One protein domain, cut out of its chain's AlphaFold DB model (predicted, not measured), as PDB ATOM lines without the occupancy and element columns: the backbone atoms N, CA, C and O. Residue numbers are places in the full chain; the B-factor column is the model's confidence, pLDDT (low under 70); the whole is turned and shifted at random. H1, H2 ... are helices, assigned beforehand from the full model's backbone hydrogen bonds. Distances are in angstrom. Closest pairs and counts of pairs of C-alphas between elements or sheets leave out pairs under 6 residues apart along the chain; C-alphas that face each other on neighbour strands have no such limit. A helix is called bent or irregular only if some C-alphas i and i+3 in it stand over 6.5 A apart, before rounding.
ATOM      1  N   GLU A 105     145.741 101.085  91.253       96.94
ATOM      2  CA  GLU A 105     146.307 101.176  92.594       96.94
ATOM      3  C   GLU A 105     146.988  99.865  92.980       96.94
ATOM      4  O   GLU A 105     148.113  99.889  93.468       96.94
ATOM      5  N   ASP A 106     146.353  98.718  92.704       95.81
ATOM      6  CA  ASP A 106     146.967  97.407  92.939       95.81
ATOM      7  C   ASP A 106     148.220  97.216  92.071       95.81
ATOM      8  O   ASP A 106     149.238  96.737  92.570       95.81
ATOM      9  N   LEU A 107     148.169  97.621  90.797       97.19
ATOM     10  CA  LEU A 107     149.315  97.575  89.885       97.19
ATOM     11  C   LEU A 107     150.497  98.381  90.433       97.19
ATOM     12  O   LEU A 107     151.630  97.898  90.473       97.19
ATOM     13  N   ILE A 108     150.235  99.617  90.856       97.56
ATOM     14  CA  ILE A 108     151.275 100.531  91.321       97.56
ATOM     15  C   ILE A 108     151.803 100.135  92.701       97.56
ATOM     16  O   ILE A 108     153.005 100.246  92.934       97.56
ATOM     17  N   PHE A 109     150.962  99.627  93.605       97.56
ATOM     18  CA  PHE A 109     151.418  99.119  94.903       97.56
ATOM     19  C   PHE A 109     152.314  97.892  94.742       97.56
ATOM     20  O   PHE A 109     153.361  97.818  95.380       97.56
ATOM     21  N   GLU A 110     151.943  96.964  93.857       96.62
ATOM     22  CA  GLU A 110     152.763  95.792  93.553       96.62
ATOM     23  C   GLU A 110     154.111  96.186  92.952       96.62
ATOM     24  O   GLU A 110     155.150  95.692  93.391       96.62
ATOM     25  N   HIS A 111     154.118  97.126  92.001       97.12
ATOM     26  CA  HIS A 111     155.370  97.637  91.444       97.12
ATOM     27  C   HIS A 111     156.226  98.336  92.502       97.12
ATOM     28  O   HIS A 111     157.436  98.140  92.535       97.12
ATOM     29  N   CYS A 112     155.604  99.107  93.398       96.69
ATOM     30  CA  CYS A 112     156.293  99.779  94.498       96.69
ATOM     31  C   CYS A 112     156.979  98.784  95.451       96.69
ATOM     32  O   CYS A 112     158.122  98.998  95.849       96.69
ATOM     33  N   GLU A 113     156.303  97.690  95.810       96.56
ATOM     34  CA  GLU A 113     156.905  96.627  96.624       96.56
ATOM     35  C   GLU A 113     158.014  95.897  95.852       96.56
ATOM     36  O   GLU A 113     159.058  95.598  96.429       96.56
ATOM     37  N   LYS A 114     157.846  95.658  94.541       96.19
ATOM     38  CA  LYS A 114     158.890  95.051  93.696       96.19
ATOM     39  C   LYS A 114     160.168  95.891  93.697       96.19
ATOM     40  O   LYS A 114     161.214  95.384  94.084       96.19
ATOM     41  N   ILE A 115     160.088  97.181  93.357       96.06
ATOM     42  CA  ILE A 115     161.276  98.058  93.332       96.06
ATOM     43  C   ILE A 115     161.923  98.212  94.714       96.06
ATOM     44  O   ILE A 115     163.122  98.465  94.815       96.06
ATOM     45  N   PHE A 116     161.142  98.097  95.791       96.75
ATOM     46  CA  PHE A 116     161.659  98.144  97.152       96.75
ATOM     47  C   PHE A 116     162.454  96.880  97.497       96.75
ATOM     48  O   PHE A 116     163.561  96.984  98.028       96.75
ATOM     49  N   ASN A 117     161.895  95.707  97.186       96.12
ATOM     50  CA  ASN A 117     162.507  94.409  97.465       96.12
ATOM     51  C   ASN A 117     163.739  94.145  96.594       96.12
ATOM     52  O   ASN A 117     164.716  93.588  97.085       96.12
ATOM     53  N   ASP A 118     163.701  94.585  95.336       95.62
ATOM     54  CA  ASP A 118     164.810  94.449  94.385       95.62
ATOM     55  C   ASP A 118     165.923  95.489  94.622       95.62
ATOM     56  O   ASP A 118     166.952  95.444  93.954       95.62
ATOM     57  N   ASP A 119     165.714  96.427  95.554       93.88
ATOM     58  CA  ASP A 119     166.580  97.585  95.803       93.88
ATOM     59  C   ASP A 119     166.963  98.329  94.515       93.88
ATOM     60  O   ASP A 119     168.128  98.560  94.194       93.88
ATOM     61  N   ASP A 120     165.942  98.662  93.726       94.38
ATOM     62  CA  ASP A 120     166.114  99.186  92.379       94.38
ATOM     63  C   ASP A 120     166.761 100.581  92.371       94.38
ATOM     64  O   ASP A 120     166.091 101.611  92.517       94.38
ATOM     65  N   ALA A 121     168.074 100.612  92.128       92.69
ATOM     66  CA  ALA A 121     168.865 101.836  92.041       92.69
ATOM     67  C   ALA A 121     168.341 102.817  90.977       92.69
ATOM     68  O   ALA A 121     168.437 104.030  91.156       92.69
ATOM     69  N   SER A 122     167.699 102.330  89.901       91.50
ATOM     70  CA  SER A 122     167.130 103.209  88.863       91.50
ATOM     71  C   SER A 122     165.988 104.092  89.374       91.50
ATOM     72  O   SER A 122     165.637 105.083  88.725       91.50
ATOM     73  N   PHE A 123     165.408 103.740  90.526       95.25
ATOM     74  CA  PHE A 123     164.412 104.538  91.225       95.25
ATOM     75  C   PHE A 123     164.977 105.195  92.488       95.25
ATOM     76  O   PHE A 123     164.886 106.413  92.619       95.25
ATOM     77  N   TRP A 124     165.558 104.418  93.409       95.44
ATOM     78  CA  TRP A 124     165.923 104.916  94.744       95.44
ATOM     79  C   TRP A 124     167.138 105.843  94.761       95.44
ATOM     80  O   TRP A 124     167.251 106.659  95.672       95.44
ATOM     81  N   GLU A 125     168.015 105.748  93.762       93.75
ATOM     82  CA  GLU A 125     169.190 106.620  93.617       93.75
ATOM     83  C   GLU A 125     168.963 107.739  92.589       93.75
ATOM     84  O   GLU A 125     169.861 108.529  92.301       93.75
ATOM     85  N   ASN A 126     167.759 107.829  92.016       93.50
ATOM     86  CA  ASN A 126     167.437 108.851  91.034       93.50
ATOM     87  C   ASN A 126     167.330 110.231  91.706       93.50
ATOM     88  O   ASN A 126     166.489 110.439  92.583       93.50
ATOM     89  N   THR A 127     168.150 111.184  91.259       91.94
ATOM     90  CA  THR A 127     168.217 112.535  91.836       91.94
ATOM     91  C   THR A 127     166.882 113.265  91.776       91.94
ATOM     92  O   THR A 127     166.484 113.848  92.775       91.94
ATOM     93  N   ASP A 128     166.132 113.155  90.675       90.31
ATOM     94  CA  ASP A 128     164.827 113.813  90.553       90.31
ATOM     95  C   ASP A 128     163.838 113.273  91.599       90.31
ATOM     96  O   ASP A 128     163.028 114.016  92.148       90.31
ATOM     97  N   ILE A 129     163.901 111.972  91.898       92.06
ATOM     98  CA  ILE A 129     163.050 111.328  92.908       92.06
ATOM     99  C   ILE A 129     163.437 111.792  94.315       92.06
ATOM    100  O   ILE A 129     162.568 112.167  95.109       92.06
ATOM    101  N   ILE A 130     164.738 111.816  94.606       92.38
ATOM    102  CA  ILE A 130     165.286 112.255  95.894       92.38
ATOM    103  C   ILE A 130     164.982 113.737  96.144       92.38
ATOM    104  O   ILE A 130     164.539 114.085  97.237       92.38
ATOM    105  N   ASP A 131     165.145 114.592  95.134       92.00
ATOM    106  CA  ASP A 131     164.919 116.040  95.225       92.00
ATOM    107  C   ASP A 131     163.441 116.386  95.468       92.00
ATOM    108  O   ASP A 131     163.128 117.401  96.089       92.00
ATOM    109  N   ASN A 132     162.517 115.509  95.056       90.38
ATOM    110  CA  ASN A 132     161.094 115.597  95.405       90.38
ATOM    111  C   ASN A 132     160.775 115.042  96.815       90.38
ATOM    112  O   ASN A 132     159.613 115.009  97.220       90.38
ATOM    113  N   GLY A 133     161.783 114.612  97.579       92.31
ATOM    114  CA  GLY A 133     161.643 114.086  98.940       92.31
ATOM    115  C   GLY A 133     161.181 112.628  99.016       92.31
ATOM    116  O   GLY A 133     160.857 112.138 100.100       92.31
ATOM    117  N   PHE A 134     161.147 111.910  97.891       94.12
ATOM    118  CA  PHE A 134     160.643 110.539  97.808       94.12
ATOM    119  C   PHE A 134     161.750 109.508  98.038       94.12
ATOM    120  O   PHE A 134     162.127 108.750  97.150       94.12
ATOM    121  N   THR A 135     162.271 109.464  99.261       93.19
ATOM    122  CA  THR A 135     163.332 108.521  99.634       93.19
ATOM    123  C   THR A 135     162.793 107.132  99.988       93.19
ATOM    124  O   THR A 135     161.607 106.945 100.287       93.19
ATOM    125  N   LYS A 136     163.691 106.139 100.027       94.75
ATOM    126  CA  LYS A 136     163.377 104.789 100.523       94.75
ATOM    127  C   LYS A 136     162.861 104.819 101.968       94.75
ATOM    128  O   LYS A 136     161.886 104.140 102.286       94.75
ATOM    129  N   ASP A 137     163.440 105.674 102.810       95.06
ATOM    130  CA  ASP A 137     162.986 105.880 104.190       95.06
ATOM    131  C   ASP A 137     161.572 106.463 104.256       95.06
ATOM    132  O   ASP A 137     160.752 106.007 105.056       95.06
ATOM    133  N   TYR A 138     161.245 107.427 103.385       95.19
ATOM    134  CA  TYR A 138     159.887 107.963 103.297       95.19
ATOM    135  C   TYR A 138     158.874 106.856 102.985       95.19
ATOM    136  O   TYR A 138     157.838 106.764 103.647       95.19
ATOM    137  N   TYR A 139     159.185 105.968 102.038       96.44
ATOM    138  CA  TYR A 139     158.328 104.825 101.735       96.44
ATOM    139  C   TYR A 139     158.147 103.893 102.945       96.44
ATOM    140  O   TYR A 139     157.004 103.591 103.306       96.44
ATOM    141  N   ILE A 140     159.238 103.493 103.611       96.38
ATOM    142  CA  ILE A 140     159.213 102.597 104.784       96.38
ATOM    143  C   ILE A 140     158.390 103.189 105.935       96.38
ATOM    144  O   ILE A 140     157.656 102.465 106.606       96.38
ATOM    145  N   VAL A 141     158.510 104.493 106.186       96.12
ATOM    146  CA  VAL A 141     157.890 105.140 107.349       96.12
ATOM    147  C   VAL A 141     156.455 105.577 107.063       96.12
ATOM    148  O   VAL A 141     155.573 105.387 107.902       96.12
ATOM    149  N   ALA A 142     156.193 106.168 105.896       94.88
ATOM    150  CA  ALA A 142     154.936 106.868 105.632       94.88
ATOM    151  C   ALA A 142     153.925 106.063 104.802       94.88
ATOM    152  O   ALA A 142     152.719 106.265 104.971       94.88
ATOM    153  N   ILE A 143     154.385 105.173 103.914       96.06
ATOM    154  CA  ILE A 143     153.533 104.536 102.894       96.06
ATOM    155  C   ILE A 143     153.383 103.036 103.135       96.06
ATOM    156  O   ILE A 143     152.259 102.552 103.290       96.06
ATOM    157  N   GLN A 144     154.490 102.295 103.210       96.19
ATOM    158  CA  GLN A 144     154.479 100.836 103.328       96.19
ATOM    159  C   GLN A 144     153.634 100.327 104.513       96.19
ATOM    160  O   GLN A 144     152.854  99.388 104.324       96.19
ATOM    161  N   PRO A 145     153.676 100.945 105.715       96.50
ATOM    162  CA  PRO A 145     152.846 100.511 106.833       96.50
ATOM    163  C   PRO A 145     151.351 100.657 106.540       96.50
ATOM    164  O   PRO A 145     150.558  99.815 106.957       96.50
ATOM    165  N   LYS A 146     150.952 101.689 105.778       96.56
ATOM    166  CA  LYS A 146     149.553 101.898 105.381       96.56
ATOM    167  C   LYS A 146     149.094 100.797 104.436       96.56
ATOM    168  O   LYS A 146     148.054 100.202 104.706       96.56
ATOM    169  N   ILE A 147     149.885 100.475 103.410       94.81
ATOM    170  CA  ILE A 147     149.594  99.379 102.469       94.81
ATOM    171  C   ILE A 147     149.481  98.047 103.227       94.81
ATOM    172  O   ILE A 147     148.458  97.370 103.139       94.81
ATOM    173  N   LYS A 148     150.464  97.713 104.072       93.88
ATOM    174  CA  LYS A 148     150.453  96.476 104.878       93.88
ATOM    175  C   LYS A 148     149.265  96.403 105.844       93.88
ATOM    176  O   LYS A 148     148.704  95.327 106.049       93.88
ATOM    177  N   SER A 149     148.834  97.535 106.405       94.44
ATOM    178  CA  SER A 149     147.663  97.582 107.292       94.44
ATOM    179  C   SER A 149     146.347  97.251 106.578       94.44
ATOM    180  O   SER A 149     145.409  96.784 107.225       94.44
ATOM    181  N   ILE A 150     146.261  97.475 105.260       93.38
ATOM    182  CA  ILE A 150     145.082  97.103 104.470       93.38
ATOM    183  C   ILE A 150     144.953  95.585 104.463       93.38
ATOM    184  O   ILE A 150     143.910  95.076 104.862       93.38
ATOM    185  N   GLU A 151     146.016  94.859 104.115       88.44
ATOM    186  CA  GLU A 151     145.991  93.390 104.096       88.44
ATOM    187  C   GLU A 151     145.648  92.796 105.470       88.44
ATOM    188  O   GLU A 151     144.824  91.888 105.559       88.44
ATOM    189  N   GLN A 152     146.171  93.369 106.558       90.19
ATOM    190  CA  GLN A 152     145.808  92.951 107.919       90.19
ATOM    191  C   GLN A 152     144.308  93.126 108.207       90.19
ATOM    192  O   GLN A 152     143.662  92.213 108.725       90.19
ATOM    193  N   LYS A 153     143.727  94.275 107.834       91.31
ATOM    194  CA  LYS A 153     142.284  94.539 107.988       91.31
ATOM    195  C   LYS A 153     141.433  93.607 107.126       91.31
ATOM    196  O   LYS A 153     140.373  93.165 107.566       91.31
ATOM    197  N   LEU A 154     141.873  93.315 105.902       90.62
ATOM    198  CA  LEU A 154     141.169  92.396 105.009       90.62
ATOM    199  C   LEU A 154     141.214  90.967 105.546       90.62
ATOM    200  O   LEU A 154     140.194  90.286 105.491       90.62
ATOM    201  N   GLN A 155     142.345  90.528 106.104       88.94
ATOM    202  CA  GLN A 155     142.457  89.200 106.702       88.94
ATOM    203  C   GLN A 155     141.491  89.036 107.878       88.94
ATOM    204  O   GLN A 155     140.697  88.102 107.873       88.94
ATOM    205  N   GLN A 156     141.445  90.008 108.794       88.69
ATOM    206  CA  GLN A 156     140.502  89.991 109.915       88.69
ATOM    207  C   GLN A 156     139.036  89.892 109.452       88.69
ATOM    208  O   GLN A 156     138.232  89.188 110.057       88.69
ATOM    209  N   LYS A 157     138.675  90.570 108.355       88.81
ATOM    210  CA  LYS A 157     137.330  90.471 107.768       88.81
ATOM    211  C   LYS A 157     137.047  89.127 107.102       88.81
ATOM    212  O   LYS A 157     135.926  88.632 107.207       88.81
ATOM    213  N   ARG A 158     138.034  88.540 106.417       89.56
ATOM    214  CA  ARG A 158     137.914  87.195 105.829       89.56
ATOM    215  C   ARG A 158     137.699  86.147 106.912       89.56
ATOM    216  O   ARG A 158     136.831  85.297 106.743       89.56
ATOM    217  N   ASP A 159     138.419  86.263 108.025       89.69
ATOM    218  CA  ASP A 159     138.271  85.375 109.183       89.69
ATOM    219  C   ASP A 159     136.853  85.459 109.788       89.69
ATOM    220  O   ASP A 159     136.339  84.474 110.313       89.69
ATOM    221  N   ASN A 160     136.177  86.602 109.622       87.62
ATOM    222  CA  ASN A 160     134.780  86.822 110.013       87.62
ATOM    223  C   ASN A 160     133.746  86.448 108.925       87.62
ATOM    224  O   ASN A 160     132.547  86.631 109.135       87.62
ATOM    225  N   GLY A 161     134.172  85.950 107.757       84.94
ATOM    226  CA  GLY A 161     133.286  85.570 106.649       84.94
ATOM    227  C   GLY A 161     132.693  86.739 105.848       84.94
ATOM    228  O   GLY A 161     131.716  86.554 105.123       84.94
ATOM    229  N   GLU A 162     133.252  87.947 105.961       86.56
ATOM    230  CA  GLU A 162     132.753  89.140 105.266       86.56
ATOM    231  C   GLU A 162     133.352  89.311 103.855       86.56
ATOM    232  O   GLU A 162     134.503  88.961 103.585       86.56
ATOM    233  N   SER A 163     132.592  89.936 102.944       85.31
ATOM    234  CA  SER A 163     133.113  90.341 101.630       85.31
ATOM    235  C   SER A 163     134.164  91.448 101.771       85.31
ATOM    236  O   SER A 163     133.964  92.438 102.477       85.31
ATOM    237  N   THR A 164     135.288  91.294 101.068       87.38
ATOM    238  CA  THR A 164     136.466  92.167 101.207       87.38
ATOM    239  C   THR A 164     136.825  92.956  99.954       87.38
ATOM    240  O   THR A 164     137.557  93.936 100.059       87.38
ATOM    241  N   ALA A 165     136.291  92.595  98.783       78.38
ATOM    242  CA  ALA A 165     136.704  93.189  97.509       78.38
ATOM    243  C   ALA A 165     136.413  94.701  97.436       78.38
ATOM    244  O   ALA A 165     137.320  95.496  97.191       78.38
ATOM    245  N   GLY A 166     135.176  95.115  97.741       85.81
ATOM    246  CA  GLY A 166     134.802  96.536  97.744       85.81
ATOM    247  C   GLY A 166     135.559  97.352  98.800       85.81
ATOM    248  O   GLY A 166     135.940  98.495  98.550       85.81
ATOM    249  N   LEU A 167     135.849  96.744  99.955       90.00
ATOM    250  CA  LEU A 167     136.627  97.390 101.011       90.00
ATOM    251  C   LEU A 167     138.094  97.574 100.606       90.00
ATOM    252  O   LEU A 167     138.644  98.650 100.829       90.00
ATOM    253  N   LYS A 168     138.716  96.556  99.994       91.50
ATOM    254  CA  LYS A 168     140.088  96.641  99.478       91.50
ATOM    255  C   LYS A 168     140.217  97.806  98.504       91.50
ATOM    256  O   LYS A 168     141.077  98.658  98.694       91.50
ATOM    257  N   ARG A 169     139.317  97.880  97.515       89.19
ATOM    258  CA  ARG A 169     139.317  98.948  96.502       89.19
ATOM    259  C   ARG A 169     139.244 100.332  97.156       89.19
ATOM    260  O   ARG A 169     140.066 101.190  96.857       89.19
ATOM    261  N   ALA A 170     138.315 100.532  98.092       93.12
ATOM    262  CA  ALA A 170     138.144 101.813  98.781       93.12
ATOM    263  C   ALA A 170     139.374 102.219  99.618       93.12
ATOM    264  O   ALA A 170     139.791 103.377  99.592       93.12
ATOM    265  N   LEU A 171     139.976 101.271 100.345       95.38
ATOM    266  CA  LEU A 171     141.168 101.536 101.154       95.38
ATOM    267  C   LEU A 171     142.401 101.813 100.287       95.38
ATOM    268  O   LEU A 171     143.158 102.734 100.595       95.38
ATOM    269  N   ASN A 172     142.575 101.070  99.192       95.56
ATOM    270  CA  ASN A 172     143.677 101.285  98.258       95.56
ATOM    271  C   ASN A 172     143.600 102.673  97.624       95.56
ATOM    272  O   ASN A 172     144.580 103.410  97.689       95.56
ATOM    273  N   LYS A 173     142.423 103.072  97.125       95.88
ATOM    274  CA  LYS A 173     142.161 104.431  96.616       95.88
ATOM    275  C   LYS A 173     142.523 105.505  97.626       95.88
ATOM    276  O   LYS A 173     143.180 106.486  97.299       95.88
ATOM    277  N   SER A 174     142.124 105.310  98.882       96.94
ATOM    278  CA  SER A 174     142.419 106.259  99.955       96.94
ATOM    279  C   SER A 174     143.926 106.464 100.145       96.94
ATOM    280  O   SER A 174     144.385 107.607 100.197       96.94
ATOM    281  N   VAL A 175     144.709 105.380 100.198       97.31
ATOM    282  CA  VAL A 175     146.174 105.461 100.314       97.31
ATOM    283  C   VAL A 175     146.798 106.045  99.051       97.31
ATOM    284  O   VAL A 175     147.648 106.928  99.159       97.31
ATOM    285  N   PHE A 176     146.353 105.597  97.877       97.88
ATOM    286  CA  PHE A 176     146.850 106.048  96.582       97.88
ATOM    287  C   PHE A 176     146.695 107.564  96.426       97.88
ATOM    288  O   PHE A 176     147.679 108.277  96.251       97.88
ATOM    289  N   ASN A 177     145.479 108.077  96.617       96.94
ATOM    290  CA  ASN A 177     145.182 109.501  96.471       96.94
ATOM    291  C   ASN A 177     145.868 110.369  97.532       96.94
ATOM    292  O   ASN A 177     146.256 111.497  97.245       96.94
ATOM    293  N   SER A 178     146.076 109.844  98.745       97.25
ATOM    294  CA  SER A 178     146.794 110.571  99.805       97.25
ATOM    295  C   SER A 178     148.290 110.751  99.515       97.25
ATOM    296  O   SER A 178     148.936 111.576 100.158       97.25
ATOM    297  N   HIS A 179     148.851 109.970  98.587       96.94
ATOM    298  CA  HIS A 179     150.273 109.972  98.229       96.94
ATOM    299  C   HIS A 179     150.471 109.988  96.703       96.94
ATOM    300  O   HIS A 179     151.411 109.387  96.181       96.94
ATOM    301  N   ILE A 180     149.575 110.664  95.977       96.75
ATOM    302  CA  ILE A 180     149.494 110.567  94.515       96.75
ATOM    303  C   ILE A 180     150.777 111.009  93.801       96.75
ATOM    304  O   ILE A 180     151.172 110.381  92.824       96.75
ATOM    305  N   ASP A 181     151.481 112.023  94.312       96.31
ATOM    306  CA  ASP A 181     152.730 112.503  93.706       96.31
ATOM    307  C   ASP A 181     153.862 111.472  93.803       96.31
ATOM    308  O   ASP A 181     154.607 111.274  92.841       96.31
ATOM    309  N   PHE A 182     153.942 110.748  94.925       97.00
ATOM    310  CA  PHE A 182     154.865 109.623  95.070       97.00
ATOM    311  C   PHE A 182     154.501 108.514  94.080       97.00
ATOM    312  O   PHE A 182     155.341 108.055  93.305       97.00
ATOM    313  N   PHE A 183     153.226 108.118  94.045       97.69
ATOM    314  CA  PHE A 183     152.780 107.043  93.161       97.69
ATOM    315  C   PHE A 183     152.894 107.398  91.682       97.69
ATOM    316  O   PHE A 183     153.182 106.515  90.882       97.69
ATOM    317  N   LYS A 184     152.809 108.676  91.311       97.50
ATOM    318  CA  LYS A 184     153.123 109.156  89.962       97.50
ATOM    319  C   LYS A 184     154.552 108.840  89.547       97.50
ATOM    320  O   LYS A 184     154.781 108.419  88.412       97.50
ATOM    321  N   MET A 185     155.517 108.995  90.449       96.81
ATOM    322  CA  MET A 185     156.901 108.618  90.165       96.81
ATOM    323  C   MET A 185     157.052 107.105  89.994       96.81
ATOM    324  O   MET A 185     157.709 106.655  89.052       96.81
ATOM    325  N   ILE A 186     156.378 106.319  90.838       97.56
ATOM    326  CA  ILE A 186     156.333 104.854  90.721       97.56
ATOM    327  C   ILE A 186     155.719 104.434  89.378       97.56
ATOM    328  O   ILE A 186     156.284 103.593  88.681       97.56
ATOM    329  N   THR A 187     154.611 105.055  88.962       98.06
ATOM    330  CA  THR A 187     153.963 104.809  87.665       98.06
ATOM    331  C   THR A 187     154.908 105.090  86.503       98.06
ATOM    332  O   THR A 187     155.035 104.270  85.598       98.06
ATOM    333  N   ARG A 188     155.630 106.213  86.528       96.62
ATOM    334  CA  ARG A 188     156.605 106.550  85.478       96.62
ATOM    335  C   ARG A 188     157.758 105.556  85.410       96.62
ATOM    336  O   ARG A 188     158.207 105.234  84.312       96.62
ATOM    337  N   ASN A 189     158.219 105.056  86.556       96.31
ATOM    338  CA  ASN A 189     159.202 103.979  86.595       96.31
ATOM    339  C   ASN A 189     158.625 102.685  85.995       96.31
ATOM    340  O   ASN A 189     159.258 102.107  85.114       96.31
ATOM    341  N   TRP A 190     157.404 102.290  86.378       97.56
ATOM    342  CA  TRP A 190     156.716 101.115  85.829       97.56
ATOM    343  C   TRP A 190     156.615 101.171  84.298       97.56
ATOM    344  O   TRP A 190     156.968 100.207  83.621       97.56
ATOM    345  N   LEU A 191     156.233 102.321  83.733       97.25
ATOM    346  CA  LEU A 191     156.107 102.514  82.279       97.25
ATOM    347  C   LEU A 191     157.426 102.316  81.511       97.25
ATOM    348  O   LEU A 191     157.405 102.008  80.320       97.25
ATOM    349  N   ARG A 192     158.571 102.489  82.180       94.94
ATOM    350  CA  ARG A 192     159.912 102.378  81.589       94.94
ATOM    351  C   ARG A 192     160.529 100.986  81.718       94.94
ATOM    352  O   ARG A 192     161.560 100.749  81.098       94.94
ATOM    353  N   LYS A 193     159.945 100.076  82.504       94.12
ATOM    354  CA  LYS A 193     160.492  98.723  82.674       94.12
ATOM    355  C   LYS A 193     160.238  97.856  81.445       94.12
ATOM    356  O   LYS A 193     159.112  97.779  80.952       94.12
ATOM    357  N   ASP A 194     161.277  97.148  81.012       92.19
ATOM    358  CA  ASP A 194     161.209  96.243  79.861       92.19
ATOM    359  C   ASP A 194     160.193  95.111  80.062       92.19
ATOM    360  O   ASP A 194     159.459  94.788  79.128       92.19
ATOM    361  N   ASP A 195     160.056  94.604  81.293       92.56
ATOM    362  CA  ASP A 195     159.051  93.599  81.678       92.56
ATOM    363  C   ASP A 195     157.618  94.000  81.276       92.56
ATOM    364  O   ASP A 195     156.776  93.152  80.984       92.56
TER     365      ASP A 195
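This is residues 105 to 195 of the 235 residues of an uncharacterized protein of Enterobacter kobei (UniProt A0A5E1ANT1). A helical hairpin of long, kinked H4 and H5 extends from a head where H1 and H6 cross, with short H2 and H3 beside them. The 91 printed residues include six named helices, H1 to H6 in order, and no named strand: all helix. The whole is elongated, 46 by 27 by 21 A, and only just compact, close to loose, with a radius of gyration of the C-alphas of 14.3 A.

Find C-alpha 105 at (146.307, 101.176, 92.594), where H1 runs 18.2 A to 117. Short H2, 121 to 124, and H3, 127 to 131, follow. H4, 136 to 159, runs 32.9 A; it is only just irregular, C-alphas 141 and 144 being 6.8 A apart. H5, 165 to 178, spans 20.2 A; H6, 180 to 192, ends at (159.912, 102.378, 81.589).

H1, with 108 to 112 alone, touches H6, about perpendicular at 74 degrees; closest C-alphas Ile 108 and Thr 187, 6.2 A. H4 and H5 touch at a shallow 16 degrees, opposite ways; closest C-alphas Ile 150 and Leu 171, 6.8 A. Every O i to N i+4 pair is within hydrogen-bond range in H1, H3, H5 and H6, 16 of 20 in H4.

The printed part has no cut, its links are tight, and no printed residue is under 70 in pLDDT.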